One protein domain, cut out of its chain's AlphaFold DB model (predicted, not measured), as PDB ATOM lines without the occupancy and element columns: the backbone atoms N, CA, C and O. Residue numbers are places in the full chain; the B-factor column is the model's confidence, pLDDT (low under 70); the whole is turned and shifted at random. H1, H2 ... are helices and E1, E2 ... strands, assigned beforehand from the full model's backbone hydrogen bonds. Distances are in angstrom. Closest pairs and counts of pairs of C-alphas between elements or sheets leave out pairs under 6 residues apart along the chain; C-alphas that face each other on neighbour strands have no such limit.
ATOM      1  N   ARG A   3      45.149  43.955 -10.527       89.75
ATOM      2  CA  ARG A   3      45.398  44.560  -9.220       89.75
ATOM      3  C   ARG A   3      45.279  46.074  -9.334       89.75
ATOM      4  O   ARG A   3      45.981  46.683 -10.128       89.75
ATOM      5  N   LEU A   4      44.404  46.672  -8.543       91.12
ATOM      6  CA  LEU A   4      44.294  48.109  -8.352       91.12
ATOM      7  C   LEU A   4      45.248  48.547  -7.242       91.12
ATOM      8  O   LEU A   4      45.199  48.013  -6.129       91.12
ATOM      9  N   ILE A   5      46.098  49.516  -7.559       89.56
ATOM     10  CA  ILE A   5      47.101  50.095  -6.673       89.56
ATOM     11  C   ILE A   5      46.683  51.525  -6.354       89.56
ATOM     12  O   ILE A   5      46.465  52.342  -7.251       89.56
ATOM     13  N   SER A   6      46.558  51.807  -5.060       90.38
ATOM     14  CA  SER A   6      46.343  53.157  -4.558       90.38
ATOM     15  C   SER A   6      47.676  53.873  -4.424       90.38
ATOM     16  O   SER A   6      48.619  53.319  -3.866       90.38
ATOM     17  N   SER A   7      47.732  55.127  -4.859       83.25
ATOM     18  CA  SER A   7      48.843  56.030  -4.546       83.25
ATOM     19  C   SER A   7      48.725  56.644  -3.139       83.25
ATOM     20  O   SER A   7      49.368  57.648  -2.855       83.25
ATOM     21  N   ASN A   8      47.824  56.115  -2.297       80.25
ATOM     22  CA  ASN A   8      47.485  56.581  -0.946       80.25
ATOM     23  C   ASN A   8      47.095  58.065  -0.843       80.25
ATOM     24  O   ASN A   8      47.115  58.644   0.235       80.25
ATOM     25  N   HIS A   9      46.666  58.670  -1.951       82.75
ATOM     26  CA  HIS A   9      46.267  60.078  -1.984       82.75
ATOM     27  C   HIS A   9      44.934  60.358  -1.272       82.75
ATOM     28  O   HIS A   9      44.606  61.518  -1.044       82.75
ATOM     29  N   CYS A  10      44.143  59.329  -0.949       86.50
ATOM     30  CA  CYS A  10      42.989  59.453  -0.063       86.50
ATOM     31  C   CYS A  10      42.668  58.113   0.639       86.50
ATOM     32  O   CYS A  10      42.981  57.046   0.089       86.50
ATOM     33  N   PRO A  11      42.010  58.143   1.818       86.31
ATOM     34  CA  PRO A  11      41.666  56.933   2.574       86.31
ATOM     35  C   PRO A  11      40.758  55.969   1.800       86.31
ATOM     36  O   PRO A  11      40.974  54.760   1.825       86.31
ATOM     37  N   PHE A  12      39.802  56.503   1.030       86.81
ATOM     38  CA  PHE A  12      38.897  55.694   0.210       86.81
ATOM     39  C   PHE A  12      39.659  54.872  -0.837       86.81
ATOM     40  O   PHE A  12      39.463  53.666  -0.963       86.81
ATOM     41  N   CYS A  13      40.590  55.497  -1.561       88.75
ATOM     42  CA  CYS A  13      41.419  54.806  -2.546       88.75
ATOM     43  C   CYS A  13      42.274  53.703  -1.915       88.75
ATOM     44  O   CYS A  13      42.400  52.629  -2.505       88.75
ATOM     45  N   ALA A  14      42.837  53.950  -0.727       88.31
ATOM     46  CA  ALA A  14      43.616  52.955   0.009       88.31
ATOM     47  C   ALA A  14      42.760  51.737   0.395       88.31
ATOM     48  O   ALA A  14      43.162  50.596   0.164       88.31
ATOM     49  N   GLU A  15      41.542  51.963   0.887       87.94
ATOM     50  CA  GLU A  15      40.611  50.896   1.266       87.94
ATOM     51  C   GLU A  15      40.136  50.060   0.059       87.94
ATOM     52  O   GLU A  15      39.994  48.826   0.131       87.94
ATOM     53  N   MET A  16      39.943  50.731  -1.081       89.44
ATOM     54  CA  MET A  16      39.510  50.126  -2.341       89.44
ATOM     55  C   MET A  16      40.646  49.450  -3.129       89.44
ATOM     56  O   MET A  16      40.374  48.787  -4.136       89.44
ATOM     57  N   ALA A  17      41.906  49.554  -2.697       89.81
ATOM     58  CA  ALA A  17      43.030  48.859  -3.325       89.81
ATOM     59  C   ALA A  17      42.938  47.330  -3.147       89.81
ATOM     60  O   ALA A  17      42.538  46.807  -2.096       89.81
ATOM     61  N   GLY A  18      43.322  46.584  -4.187       90.00
ATOM     62  CA  GLY A  18      43.230  45.124  -4.179       90.00
ATOM     63  C   GLY A  18      43.058  44.500  -5.559       90.00
ATOM     64  O   GLY A  18      43.295  45.135  -6.579       90.00
ATOM     65  N   LYS A  19      42.667  43.227  -5.601       88.19
ATOM     66  CA  LYS A  19      42.433  42.504  -6.856       88.19
ATOM     67  C   LYS A  19      40.960  42.600  -7.273       88.19
ATOM     68  O   LYS A  19      40.078  42.488  -6.425       88.19
ATOM     69  N   TYR A  20      40.710  42.765  -8.569       86.00
ATOM     70  CA  TYR A  20      39.373  42.923  -9.143       86.00
ATOM     71  C   TYR A  20      39.129  41.960 -10.316       86.00
ATOM     72  O   TYR A  20      40.084  41.566 -11.003       86.00
ATOM     73  N   PRO A  21      37.858  41.580 -10.570       87.38
ATOM     74  CA  PRO A  21      37.477  40.794 -11.740       87.38
ATOM     75  C   PRO A  21      37.937  41.441 -13.046       87.38
ATOM     76  O   PRO A  21      37.999  42.663 -13.153       87.38
ATOM     77  N   LYS A  22      38.217  40.622 -14.071       82.31
ATOM     78  CA  LYS A  22      38.651  41.112 -15.398       82.31
ATOM     79  C   LYS A  22      37.640  42.089 -16.012       82.31
ATOM     80  O   LYS A  22      38.012  42.965 -16.776       82.31
ATOM     81  N   ASP A  23      36.371  41.898 -15.693       82.19
ATOM     82  CA  ASP A  23      35.230  42.606 -16.245       82.19
ATOM     83  C   ASP A  23      34.710  43.740 -15.344       82.19
ATOM     84  O   ASP A  23      33.647  44.296 -15.641       82.19
ATOM     85  N   PHE A  24      35.433  44.088 -14.271       88.50
ATOM     86  CA  PHE A  24      35.228  45.336 -13.536       88.50
ATOM     87  C   PHE A  24      35.912  46.481 -14.286       88.50
ATOM     88  O   PHE A  24      37.083  46.398 -14.645       88.50
ATOM     89  N   LYS A  25      35.181  47.567 -14.531       87.69
ATOM     90  CA  LYS A  25      35.682  48.741 -15.248       87.69
ATOM     91  C   LYS A  25      36.123  49.804 -14.248       87.69
ATOM     92  O   LYS A  25      35.283  50.497 -13.675       87.69
ATOM     93  N   PHE A  26      37.431  49.948 -14.051       89.31
ATOM     94  CA  PHE A  26      37.998  51.004 -13.216       89.31
ATOM     95  C   PHE A  26      38.482  52.181 -14.069       89.31
ATOM     96  O   PHE A  26      39.388  52.024 -14.877       89.31
ATOM     97  N   TRP A  27      37.859  53.347 -13.887       83.62
ATOM     98  CA  TRP A  27      38.220  54.611 -14.554       83.62
ATOM     99  C   TRP A  27      38.738  55.664 -13.559       83.62
ATOM    100  O   TRP A  27      39.158  56.745 -13.950       83.62
ATOM    101  N   GLY A  28      38.671  55.357 -12.263       87.06
ATOM    102  CA  GLY A  28      38.848  56.305 -11.171       87.06
ATOM    103  C   GLY A  28      37.700  56.207 -10.166       87.06
ATOM    104  O   GLY A  28      36.541  56.002 -10.533       87.06
ATOM    105  N   TRP A  29      38.031  56.339  -8.882       87.38
ATOM    106  CA  TRP A  29      37.053  56.330  -7.789       87.38
ATOM    107  C   TRP A  29      36.339  57.674  -7.618       87.38
ATOM    108  O   TRP A  29      35.193  57.730  -7.189       87.38
ATOM    109  N   HIS A  30      37.012  58.761  -7.964       85.81
ATOM    110  CA  HIS A  30      36.534  60.130  -7.814       85.81
ATOM    111  C   HIS A  30      37.244  61.028  -8.841       85.81
ATOM    112  O   HIS A  30      38.197  60.572  -9.488       85.81
ATOM    113  N   PRO A  31      36.817  62.293  -9.016       86.31
ATOM    114  CA  PRO A  31      37.543  63.243  -9.854       86.31
ATOM    115  C   PRO A  31      39.022  63.327  -9.453       86.31
ATOM    116  O   PRO A  31      39.350  63.262  -8.267       86.31
ATOM    117  N   HIS A  32      39.910  63.421 -10.444       85.62
ATOM    118  CA  HIS A  32      41.369  63.466 -10.258       85.62
ATOM    119  C   HIS A  32      41.973  62.270  -9.489       85.62
ATOM    120  O   HIS A  32      43.012  62.401  -8.839       85.62
ATOM    121  N   CYS A  33      41.341  61.091  -9.552       87.81
ATOM    122  CA  CYS A  33      41.889  59.868  -8.965       87.81
ATOM    123  C   CYS A  33      43.231  59.493  -9.622       87.81
ATOM    124  O   CYS A  33      43.324  59.409 -10.843       87.81
ATOM    125  N   ARG A  34      44.256  59.235  -8.798       88.75
ATOM    126  CA  ARG A  34      45.622  58.874  -9.235       88.75
ATOM    127  C   ARG A  34      45.955  57.382  -9.066       88.75
ATOM    128  O   ARG A  34      47.122  57.013  -8.995       88.75
ATOM    129  N   CYS A  35      44.944  56.527  -8.917       91.06
ATOM    130  CA  CYS A  35      45.144  55.081  -8.777       91.06
ATOM    131  C   CYS A  35      45.370  54.412 -10.135       91.06
ATOM    132  O   CYS A  35      44.768  54.807 -11.131       91.06
ATOM    133  N   THR A  36      46.141  53.327 -10.137       90.88
ATOM    134  CA  THR A  36      46.521  52.600 -11.359       90.88
ATOM    135  C   THR A  36      46.144  51.126 -11.251       90.88
ATOM    136  O   THR A  36      46.062  50.566 -10.157       90.88
ATOM    137  N   THR A  37      45.913  50.470 -12.387       92.00
ATOM    138  CA  THR A  37      45.644  49.028 -12.459       92.00
ATOM    139  C   THR A  37      46.771  48.293 -13.165       92.00
ATOM    140  O   THR A  37      47.157  48.681 -14.263       92.00
ATOM    141  N   ILE A  38      47.240  47.195 -12.577       90.50
ATOM    142  CA  ILE A  38      48.216  46.285 -13.177       90.50
ATOM    143  C   ILE A  38      47.508  44.972 -13.538       90.50
ATOM    144  O   ILE A  38      46.908  44.354 -12.648       90.50
ATOM    145  N   PRO A  39      47.532  44.525 -14.807       87.94
ATOM    146  CA  PRO A  39      46.948  43.242 -15.183       87.94
ATOM    147  C   PRO A  39      47.664  42.097 -14.460       87.94
ATOM    148  O   PRO A  39      48.881  42.096 -14.322       87.94
ATOM    149  N   ILE A  40      46.896  41.110 -13.997       85.06
ATOM    150  CA  ILE A  40      47.446  39.851 -13.490       85.06
ATOM    151  C   ILE A  40      47.237  38.805 -14.578       85.06
ATOM    152  O   ILE A  40      46.086  38.503 -14.933       85.06
ATOM    153  N   LEU A  41      48.356  38.314 -15.099       86.31
ATOM    154  CA  LEU A  41      48.435  37.301 -16.144       86.31
ATOM    155  C   LEU A  41      48.411  35.890 -15.537       86.31
ATOM    156  O   LEU A  41      48.543  35.730 -14.321       86.31
ATOM    157  N   LYS A  42      48.192  34.891 -16.396       81.31
ATOM    158  CA  LYS A  42      48.422  33.475 -16.074       81.31
ATOM    159  C   LYS A  42      49.924  33.241 -15.835       81.31
ATOM    160  O   LYS A  42      50.732  34.103 -16.189       81.31
ATOM    161  N   SER A  43      50.290  32.119 -15.214       86.44
ATOM    162  CA  SER A  43      51.704  31.714 -15.174       86.44
ATOM    163  C   SER A  43      52.187  31.332 -16.575       86.44
ATOM    164  O   SER A  43      51.366  31.102 -17.465       86.44
ATOM    165  N   TRP A  44      53.504  31.286 -16.786       87.44
ATOM    166  CA  TRP A  44      54.066  30.897 -18.082       87.44
ATOM    167  C   TRP A  44      53.630  29.488 -18.480       87.44
ATOM    168  O   TRP A  44      53.132  29.306 -19.582       87.44
ATOM    169  N   GLU A  45      53.642  28.545 -17.540       85.62
ATOM    170  CA  GLU A  45      53.221  27.158 -17.762       85.62
ATOM    171  C   GLU A  45      51.747  27.078 -18.186       85.62
ATOM    172  O   GLU A  45      51.396  26.402 -19.148       85.62
ATOM    173  N   GLN A  46      50.870  27.837 -17.520       81.25
ATOM    174  CA  GLN A  46      49.451  27.908 -17.880       81.25
ATOM    175  C   GLN A  46      49.223  28.553 -19.256       81.25
ATOM    176  O   GLN A  46      48.228  28.257 -19.914       81.25
ATOM    177  N   MET A  47      50.087  29.487 -19.663       85.69
ATOM    178  CA  MET A  47      50.021  30.113 -20.985       85.69
ATOM    179  C   MET A  47      50.547  29.177 -22.073       85.69
ATOM    180  O   MET A  47      49.974  29.153 -23.158       85.69
ATOM    181  N   ASP A  48      51.561  28.367 -21.778       87.44
ATOM    182  CA  ASP A  48      52.072  27.350 -22.695       87.44
ATOM    183  C   ASP A  48      51.032  26.246 -22.928       87.44
ATOM    184  O   ASP A  48      50.717  25.942 -24.077       87.44
ATOM    185  N   GLU A  49      50.376  25.753 -21.873       85.44
ATOM    186  CA  GLU A  49      49.246  24.820 -22.005       85.44
ATOM    187  C   GLU A  49      48.080  25.419 -22.813       85.44
ATOM    188  O   GLU A  49      47.435  24.731 -23.612       85.44
ATOM    189  N   ASP A  50      47.772  26.705 -22.613       85.25
ATOM    190  CA  ASP A  50      46.762  27.408 -23.410       85.25
ATOM    191  C   ASP A  50      47.177  27.496 -24.889       85.25
ATOM    192  O   ASP A  50      46.328  27.331 -25.769       85.25
ATOM    193  N   ASN A  51      48.458  27.748 -25.169       86.06
ATOM    194  CA  ASN A  51      49.004  27.831 -26.524       86.06
ATOM    195  C   ASN A  51      48.958  26.470 -27.227       86.06
ATOM    196  O   ASN A  51      48.529  26.395 -28.378       86.06
ATOM    197  N   GLU A  52      49.309  25.387 -26.534       87.44
ATOM    198  CA  GLU A  52      49.163  24.023 -27.052       87.44
ATOM    199  C   GLU A  52      47.700  23.708 -27.385       87.44
ATOM    200  O   GLU A  52      47.389  23.224 -28.475       87.44
ATOM    201  N   ARG A  53      46.766  24.062 -26.491       83.81
ATOM    202  CA  ARG A  53      45.325  23.916 -26.750       83.81
ATOM    203  C   ARG A  53      44.879  24.716 -27.969       83.81
ATOM    204  O   ARG A  53      44.114  24.188 -28.772       83.81
ATOM    205  N   LEU A  54      45.351  25.954 -28.129       86.12
ATOM    206  CA  LEU A  54      45.047  26.787 -29.296       86.12
ATOM    207  C   LEU A  54      45.535  26.145 -30.598       86.12
ATOM    208  O   LEU A  54      44.774  26.102 -31.564       86.12
ATOM    209  N   ILE A  55      46.763  25.620 -30.614       86.56
ATOM    210  CA  ILE A  55      47.338  24.911 -31.769       86.56
ATOM    211  C   ILE A  55      46.485  23.685 -32.125       86.56
ATOM    212  O   ILE A  55      46.226  23.424 -33.297       86.56
ATOM    213  N   LEU A  56      45.983  22.973 -31.113       79.19
ATOM    214  CA  LEU A  56      45.111  21.805 -31.267       79.19
ATOM    215  C   LEU A  56      43.634  22.156 -31.543       79.19
ATOM    216  O   LEU A  56      42.795  21.254 -31.611       79.19
ATOM    217  N   GLY A  57      43.278  23.440 -31.670       78.44
ATOM    218  CA  GLY A  57      41.897  23.891 -31.885       78.44
ATOM    219  C   GLY A  57      40.960  23.662 -30.689       78.44
ATOM    220  O   GLY A  57      39.737  23.647 -30.843       78.44
ATOM    221  N   GLN A  58      41.512  23.467 -29.493       68.31
ATOM    222  CA  GLN A  58      40.777  23.230 -28.254       68.31
ATOM    223  C   GLN A  58      40.451  24.548 -27.527       68.31
ATOM    224  O   GLN A  58      41.193  25.528 -27.622       68.31
ATOM    225  N   PRO A  59      39.348  24.606 -26.759       69.62
ATOM    226  CA  PRO A  59      38.998  25.802 -26.004       69.62
ATOM    227  C   PRO A  59      39.966  26.051 -24.838       69.62
ATOM    228  O   PRO A  59      40.312  25.137 -24.084       69.62
ATOM    229  N   ILE A  60      40.322  27.322 -24.633       75.38
ATOM    230  CA  ILE A  60      41.116  27.764 -23.482       75.38
ATOM    231  C   ILE A  60      40.247  27.770 -22.215       75.38
ATOM    232  O   ILE A  60      39.222  28.466 -22.176       75.38
ATOM    233  N   PRO A  61      40.640  27.048 -21.152       72.88
ATOM    234  CA  PRO A  61      39.953  27.109 -19.874       72.88
ATOM    235  C   PRO A  61      40.182  28.463 -19.187       72.88
ATOM    236  O   PRO A  61      41.228  29.113 -19.313       72.88
ATOM    237  N   GLU A  62      39.197  28.899 -18.403       71.75
ATOM    238  CA  GLU A  62      39.385  30.058 -17.533       71.75
ATOM    239  C   GLU A  62      40.455  29.769 -16.468       71.75
ATOM    240  O   GLU A  62      40.575  28.641 -15.995       71.75
ATOM    241  N   SER A  63      41.222  30.794 -16.078       71.19
ATOM    242  CA  SER A  63      42.248  30.643 -15.035       71.19
ATOM    243  C   SER A  63      41.605  30.220 -13.704       71.19
ATOM    244  O   SER A  63      40.599  30.820 -13.300       71.19
ATOM    245  N   PRO A  64      42.173  29.223 -13.001       68.12
ATOM    246  CA  PRO A  64      41.667  28.784 -11.702       68.12
ATOM    247  C   PRO A  64      41.763  29.882 -10.629       68.12
ATOM    248  O   PRO A  64      40.959  29.916  -9.699       68.12
ATOM    249  N   GLU A  65      42.670  30.845 -10.791       72.56
ATOM    250  CA  GLU A  65      42.843  32.011  -9.920       72.56
ATOM    251  C   GLU A  65      41.875  33.160 -10.250       72.56
ATOM    252  O   GLU A  65      41.979  34.250  -9.676       72.56
ATOM    253  N   ARG A  66      40.929  32.960 -11.180       73.38
ATOM    254  CA  ARG A  66      39.978  33.995 -11.588       73.38
ATOM    255  C   ARG A  66      39.189  34.521 -10.391       73.38
ATOM    256  O   ARG A  66      38.422  33.820  -9.736       73.38
ATOM    257  N   ILE A  67      39.259  35.834 -10.208       71.75
ATOM    258  CA  ILE A  67      38.400  36.551  -9.269       71.75
ATOM    259  C   ILE A  67      37.060  36.856  -9.934       71.75
ATOM    260  O   ILE A  67      37.001  37.518 -10.972       71.75
ATOM    261  N   LEU A  68      35.985  36.370  -9.314       71.69
ATOM    262  CA  LEU A  68      34.609  36.580  -9.770       71.69
ATOM    263  C   LEU A  68      33.982  37.844  -9.177       71.69
ATOM    264  O   LEU A  68      33.136  38.459  -9.822       71.69
ATOM    265  N   LEU A  69      34.415  38.243  -7.975       75.44
ATOM    266  CA  LEU A  69      33.841  39.366  -7.237       75.44
ATOM    267  C   LEU A  69      34.837  40.455  -6.876       75.44
ATOM    268  O   LEU A  69      35.975  40.138  -6.538       75.44
ATOM    269  N   PRO A  70      34.393  41.727  -6.854       79.19
ATOM    270  CA  PRO A  70      35.142  42.795  -6.207       79.19
ATOM    271  C   PRO A  70      35.432  42.443  -4.750       79.19
ATOM    272  O   PRO A  70      34.703  41.655  -4.144       79.19
ATOM    273  N   LYS A  71      36.464  43.057  -4.174       80.56
ATOM    274  CA  LYS A  71      36.830  42.898  -2.760       80.56
ATOM    275  C   LYS A  71      35.657  43.232  -1.828       80.56
ATOM    276  O   LYS A  71      34.758  43.996  -2.171       80.56
ATOM    277  N   GLU A  72      35.680  42.656  -0.634       78.38
ATOM    278  CA  GLU A  72      34.643  42.858   0.378       78.38
ATOM    279  C   GLU A  72      34.458  44.320   0.788       78.38
ATOM    280  O   GLU A  72      33.317  44.761   0.868       78.38
ATOM    281  N   SER A  73      35.543  45.090   0.931       80.75
ATOM    282  CA  SER A  73      35.467  46.524   1.249       80.75
ATOM    283  C   SER A  73      34.609  47.300   0.247       80.75
ATOM    284  O   SER A  73      33.740  48.069   0.645       80.75
ATOM    285  N   PHE A  74      34.761  47.025  -1.052       84.56
ATOM    286  CA  PHE A  74      33.919  47.624  -2.087       84.56
ATOM    287  C   PHE A  74      32.442  47.242  -1.919       84.56
ATOM    288  O   PHE A  74      31.567  48.099  -1.999       84.56
ATOM    289  N   ARG A  75      32.148  45.961  -1.665       83.81
ATOM    290  CA  ARG A  75      30.761  45.489  -1.502       83.81
ATOM    291  C   ARG A  75      30.098  46.078  -0.257       83.81
ATOM    292  O   ARG A  75      28.935  46.463  -0.326       83.81
ATOM    293  N   ASN A  76      30.837  46.178   0.846       82.56
ATOM    294  CA  ASN A  76      30.360  46.797   2.079       82.56
ATOM    295  C   ASN A  76      30.088  48.283   1.856       82.56
ATOM    296  O   ASN A  76      28.984  48.737   2.126       82.56
ATOM    297  N   TRP A  77      31.018  49.005   1.226       85.69
ATOM    298  CA  TRP A  77      30.815  50.415   0.905       85.69
ATOM    299  C   TRP A  77      29.575  50.649   0.031       85.69
ATOM    300  O   TRP A  77      28.811  51.582   0.280       85.69
ATOM    301  N   VAL A  78      29.339  49.791  -0.970       84.94
ATOM    302  CA  VAL A  78      28.131  49.847  -1.810       84.94
ATOM    303  C   VAL A  78      26.868  49.625  -0.980       84.94
ATOM    304  O   VAL A  78      25.898  50.357  -1.158       84.94
ATOM    305  N   ARG A  79      26.876  48.646  -0.067       79.94
ATOM    306  CA  ARG A  79      25.743  48.362   0.823       79.94
ATOM    307  C   ARG A  79      25.454  49.541   1.749       79.94
ATOM    308  O   ARG A  79      24.312  49.980   1.833       79.94
ATOM    309  N   ASP A  80      26.490  50.092   2.366       83.31
ATOM    310  CA  ASP A  80      26.375  51.168   3.352       83.31
ATOM    311  C   ASP A  80      25.985  52.510   2.700       83.31
ATOM    312  O   ASP A  80      25.439  53.399   3.350       83.31
ATOM    313  N   ASN A  81      26.222  52.664   1.390       85.06
ATOM    314  CA  ASN A  81      25.866  53.861   0.620       85.06
ATOM    315  C   ASN A  81      24.713  53.639  -0.371       85.06
ATOM    316  O   ASN A  81      24.455  54.513  -1.203       85.06
ATOM    317  N   LYS A  82      23.990  52.516  -0.277       82.12
ATOM    318  CA  LYS A  82      22.918  52.135  -1.210       82.12
ATOM    319  C   LYS A  82      21.876  53.240  -1.395       82.12
ATOM    320  O   LYS A  82      21.656  53.693  -2.516       82.12
ATOM    321  N   ASP A  83      21.347  53.772  -0.297       78.69
ATOM    322  CA  ASP A  83      20.323  54.826  -0.324       78.69
ATOM    323  C   ASP A  83      20.825  56.136  -0.949       78.69
ATOM    324  O   ASP A  83      20.043  56.935  -1.470       78.69
ATOM    325  N   LYS A  84      22.134  56.407  -0.878       82.75
ATOM    326  CA  LYS A  84      22.750  57.579  -1.518       82.75
ATOM    327  C   LYS A  84      22.946  57.336  -3.011       82.75
ATOM    328  O   LYS A  84      22.689  58.234  -3.805       82.75
ATOM    329  N   ILE A  85      23.360  56.127  -3.391       82.69
ATOM    330  CA  ILE A  85      23.546  55.718  -4.789       82.69
ATOM    331  C   ILE A  85      22.208  55.723  -5.538       82.69
ATOM    332  O   ILE A  85      22.159  56.156  -6.688       82.69
ATOM    333  N   GLU A  86      21.128  55.270  -4.900       80.00
ATOM    334  CA  GLU A  86      19.783  55.253  -5.488       80.00
ATOM    335  C   GLU A  86      19.205  56.664  -5.667       80.00
ATOM    336  O   GLU A  86      18.564  56.939  -6.680       80.00
ATOM    337  N   ARG A  87      19.481  57.581  -4.728       82.88
ATOM    338  CA  ARG A  87      19.014  58.980  -4.784       82.88
ATOM    339  C   ARG A  87      19.895  59.911  -5.625       82.88
ATOM    340  O   ARG A  87      19.484  61.035  -5.914       82.88
ATOM    341  N   ALA A  88      21.101  59.494  -6.003       81.81
ATOM    342  CA  ALA A  88      22.030  60.334  -6.750       81.81
ATOM    343  C   ALA A  88      21.530  60.597  -8.182       81.81
ATOM    344  O   ALA A  88      21.376  59.670  -8.975       81.81
ATOM    345  N   LYS A  89      21.357  61.880  -8.544       82.38
ATOM    346  CA  LYS A  89      21.011  62.298  -9.919       82.38
ATOM    347  C   LYS A  89      22.085  61.901 -10.934       82.38
ATOM    348  O   LYS A  89      21.767  61.520 -12.053       82.38
ATOM    349  N   VAL A  90      23.353  61.988 -10.531       81.38
ATOM    350  CA  VAL A  90      24.510  61.591 -11.335       81.38
ATOM    351  C   VAL A  90      25.355  60.639 -10.502       81.38
ATOM    352  O   VAL A  90      25.892  61.010  -9.459       81.38
ATOM    353  N   LYS A  91      25.443  59.388 -10.949       83.81
ATOM    354  CA  LYS A  91      26.236  58.345 -10.291       83.81
ATOM    355  C   LYS A  91      27.713  58.463 -10.692       83.81
ATOM    356  O   LYS A  91      27.982  58.793 -11.843       83.81
ATOM    357  N   PRO A  92      28.679  58.138  -9.820       83.19
ATOM    358  CA  PRO A  92      30.085  58.042 -10.215       83.19
ATOM    359  C   PRO A  92      30.319  57.009 -11.335       83.19
ATOM    360  O   PRO A  92      29.621  55.999 -11.402       83.19
ATOM    361  N   PHE A  93      31.335  57.195 -12.185       80.56
ATOM    362  CA  PHE A  93      31.606  56.286 -13.315       80.56
ATOM    363  C   PHE A  93      31.837  54.833 -12.896       80.56
ATOM    364  O   PHE A  93      31.362  53.910 -13.557       80.56
ATOM    365  N   PHE A  94      32.525  54.609 -11.775       83.25
ATOM    366  CA  PHE A  94      32.746  53.261 -11.255       83.25
ATOM    367  C   PHE A  94      31.454  52.590 -10.771       83.25
ATOM    368  O   PHE A  94      31.443  51.377 -10.634       83.25
ATOM    369  N   ILE A  95      30.384  53.346 -10.521       84.56
ATOM    370  CA  ILE A  95      29.050  52.828 -10.203       84.56
ATOM    371  C   ILE A  95      28.310  52.521 -11.513       84.56
ATOM    372  O   ILE A  95      27.883  51.390 -11.726       84.56
ATOM    373  N   GLN A  96      28.254  53.484 -12.438       81.69
ATOM    374  CA  GLN A  96      27.581  53.333 -13.738       81.69
ATOM    375  C   GLN A  96      28.124  52.158 -14.567       81.69
ATOM    376  O   GLN A  96      27.377  51.378 -15.148       81.69
ATOM    377  N   ASN A  97      29.446  51.989 -14.602       80.56
ATOM    378  CA  ASN A  97      30.088  50.985 -15.449       80.56
ATOM    379  C   ASN A  97      30.092  49.574 -14.843       80.56
ATOM    380  O   ASN A  97      30.533  48.623 -15.496       80.56
ATOM    381  N   ASN A  98      29.629  49.436 -13.601       85.50
ATOM    382  CA  ASN A  98      29.745  48.222 -12.801       85.50
ATOM    383  C   ASN A  98      28.423  47.850 -12.117       85.50
ATOM    384  O   ASN A  98      28.447  47.156 -11.104       85.50
ATOM    385  N   GLU A  99      27.272  48.252 -12.671       77.94
ATOM    386  CA  GLU A  99      25.941  48.034 -12.074       77.94
ATOM    387  C   GLU A  99      25.662  46.578 -11.676       77.94
ATOM    388  O   GLU A  99      25.062  46.320 -10.633       77.94
ATOM    389  N   LYS A 100      26.196  45.612 -12.437       75.44
ATOM    390  CA  LYS A 100      26.131  44.173 -12.121       75.44
ATOM    391  C   LYS A 100      26.742  43.789 -10.764       75.44
ATOM    392  O   LYS A 100      26.428  42.726 -10.244       75.44
ATOM    393  N   TYR A 101      27.623  44.619 -10.207       72.62
ATOM    394  CA  TYR A 101      28.227  44.433  -8.885       72.62
ATOM    395  C   TYR A 101      27.574  45.295  -7.793       72.62
ATOM    396  O   TYR A 101      27.951  45.153  -6.633       72.62
ATOM    397  N   LEU A 102      26.646  46.192  -8.155       67.56
ATOM    398  CA  LEU A 102      25.978  47.116  -7.228       67.56
ATOM    399  C   LEU A 102      24.656  46.605  -6.690       67.56
ATOM    400  O   LEU A 102      24.234  46.963  -5.594       67.56
ATOM    401  N   MET A 103      23.990  45.762  -7.468       54.84
ATOM    402  CA  MET A 103      22.964  44.900  -6.915       54.84
ATOM    403  C   MET A 103      23.657  44.059  -5.833       54.84
ATOM    404  O   MET A 103      24.788  43.626  -6.054       54.84
ATOM    405  N   GLU A 104      23.001  43.743  -4.708       46.97
ATOM    406  CA  GLU A 104      23.501  42.778  -3.687       46.97
ATOM    407  C   GLU A 104      23.955  41.421  -4.289       46.97
ATOM    408  O   GLU A 104      24.512  40.554  -3.623       46.97
ATOM    409  N   LYS A 105      23.748  41.255  -5.597       41.88
ATOM    410  CA  LYS A 105      24.181  40.199  -6.493       41.88
ATOM    411  C   LYS A 105      25.370  40.585  -7.386       41.88
ATOM    412  O   LYS A 105      25.399  40.217  -8.558       41.88
ATOM    413  N   GLY A 106      26.418  41.173  -6.817       30.06
ATOM    414  CA  GLY A 106      27.764  40.820  -7.260       30.06
ATOM    415  C   GLY A 106      27.969  39.334  -6.946       30.06
ATOM    416  O   GLY A 106      28.212  38.968  -5.801       30.06
ATOM    417  N   GLY A 107      27.812  38.472  -7.956       35.16
ATOM    418  CA  GLY A 107      27.736  37.001  -7.890       35.16
ATOM    419  C   GLY A 107      28.574  36.209  -6.861       35.16
ATOM    420  O   GLY A 107      29.741  35.906  -7.081       35.16
ATOM    421  N   GLY A 108      27.916  35.680  -5.824       35.25
ATOM    422  CA  GLY A 108      28.333  34.401  -5.228       35.25
ATOM    423  C   GLY A 108      28.353  34.287  -3.704       35.25
ATOM    424  O   GLY A 108      28.575  33.176  -3.219       35.25
ATOM    425  N   SER A 109      28.093  35.350  -2.936       36.22
ATOM    426  CA  SER A 109      28.272  35.310  -1.471       36.22
ATOM    427  C   SER A 109      27.016  35.169  -0.602       36.22
ATOM    428  O   SER A 109      27.177  34.932   0.586       36.22
ATOM    429  N   GLU A 110      25.787  35.164  -1.134       37.34
ATOM    430  CA  GLU A 110      24.601  34.790  -0.319       37.34
ATOM    431  C   GLU A 110      24.057  33.380  -0.583       37.34
ATOM    432  O   GLU A 110      23.248  32.853   0.181       37.34
ATOM    433  N   ILE A 111      24.533  32.715  -1.638       37.41
ATOM    434  CA  ILE A 111      24.028  31.395  -2.028       37.41
ATOM    435  C   ILE A 111      24.822  30.269  -1.335       37.41
ATOM    436  O   ILE A 111      24.244  29.262  -0.935       37.41
ATOM    437  N   LYS A 112      26.131  30.436  -1.096       37.38
ATOM    438  CA  LYS A 112      26.975  29.383  -0.493       37.38
ATOM    439  C   LYS A 112      26.698  29.087   0.997       37.38
ATOM    440  O   LYS A 112      26.619  27.900   1.321       37.38
ATOM    441  N   PRO A 113      26.524  30.074   1.902       33.25
ATOM    442  CA  PRO A 113      26.265  29.767   3.312       33.25
ATOM    443  C   PRO A 113      24.824  29.292   3.552       33.25
ATOM    444  O   PRO A 113      24.616  28.404   4.374       33.25
ATOM    445  N   LYS A 114      23.839  29.764   2.767       35.16
ATOM    446  CA  LYS A 114      22.476  29.216   2.825       35.16
ATOM    447  C   LYS A 114      22.440  27.782   2.281       35.16
ATOM    448  O   LYS A 114      22.001  26.907   3.004       35.16
ATOM    449  N   ILE A 115      23.031  27.448   1.127       37.50
ATOM    450  CA  ILE A 115      23.056  26.049   0.625       37.50
ATOM    451  C   ILE A 115      23.611  25.030   1.648       37.50
ATOM    452  O   ILE A 115      23.132  23.896   1.677       37.50
ATOM    453  N   LYS A 116      24.575  25.405   2.506       36.00
ATOM    454  CA  LYS A 116      25.079  24.522   3.578       36.00
ATOM    455  C   LYS A 116      24.025  24.222   4.655       36.00
ATOM    456  O   LYS A 116      23.905  23.067   5.043       36.00
ATOM    457  N   ASN A 117      23.210  25.201   5.049       35.72
ATOM    458  CA  ASN A 117      22.145  25.001   6.041       35.72
ATOM    459  C   ASN A 117      20.926  24.240   5.485       35.72
ATOM    460  O   ASN A 117      20.235  23.560   6.234       35.72
ATOM    461  N   TYR A 118      20.680  24.282   4.169       35.16
ATOM    462  CA  TYR A 118      19.549  23.573   3.547       35.16
ATOM    463  C   TYR A 118      19.851  22.106   3.183       35.16
ATOM    464  O   TYR A 118      18.926  21.365   2.847       35.16
ATOM    465  N   LYS A 119      21.107  21.638   3.286       36.00
ATOM    466  CA  LYS A 119      21.440  20.209   3.098       36.00
ATOM    467  C   LYS A 119      20.818  19.299   4.166       36.00
ATOM    468  O   LYS A 119      20.623  18.119   3.894       36.00
ATOM    469  N   HIS A 120      20.464  19.843   5.330       40.81
ATOM    470  CA  HIS A 120      19.885  19.081   6.440       40.81
ATOM    471  C   HIS A 120      18.348  19.004   6.429       40.81
ATOM    472  O   HIS A 120      17.770  18.397   7.320       40.81
TER     473      HIS A 120
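AT A GLANCE: This is residues 3 to 120 of the 328 residues of an uncharacterized protein of Bergeyella zoohelcum ATCC 43767 (UniProt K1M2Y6). A small three-stranded sheet, E2, E1 and E3, sits among loops and short helices in a loose body; the chain makes a long excursion out to H2 and back, and residues 110 to 120, with H6, stick out as a tail. H3, H4 and H5 lie toward the end of the body away from H2. The 118 printed residues hold six named helices and three named strands in the order E1 H1 E2 E3 H2 H3 H4 H5 H6; the sheet is antiparallel and the class mostly helix, with under half of the residues in named elements. The whole is loose, radius of gyration of the C-alphas 17.8 A, and flat, spanning 52 by 48 by 24 A.

HOW THE PARTS SIT: E1, residues 3 to 5, is the inner strand. E2, residues 18 to 20, is antiparallel to it at 138 degrees, with N 4 and O 18 within hydrogen-bond range at 2.7 A. E3, residues 36 to 39, is antiparallel to E1 at 158 degrees, with N 3 and O 38 at 2.8 A. H1, residues 11 to 16, only grazes the sheet. H1 and H3, residues 72 to 80, only just touch, with 3 pairs of C-alphas within 8 A, the closest Met 16 and Phe 74 at 6.1 A. H2, residues 44 to 55, H4, 82 to 87, H5, 93 to 96, and H6, 111 to 120, touch no helix. Every O i to N i+4 pair is within range in H1 to H4, and 4 of 6 in H6; H5 is too short for one.

IN THESE COORDINATES: E1 begins at C-alpha 3, (45.398, 44.560, -9.220). H2 measures 16.4 A, H3 12.1 A and H6 15.5 A, ending at C-alpha 120, (19.885, 19.081, 6.440).

THE WHOLE: The C-alphas of Leu 56 and Arg 87 are farthest apart, 52.6 A. The printed part has no cut. E2 to E3, H2 to H3 and H5 to H6 are long links. Residues 58 to 59, 64 and 102 to 120 have pLDDT under 70.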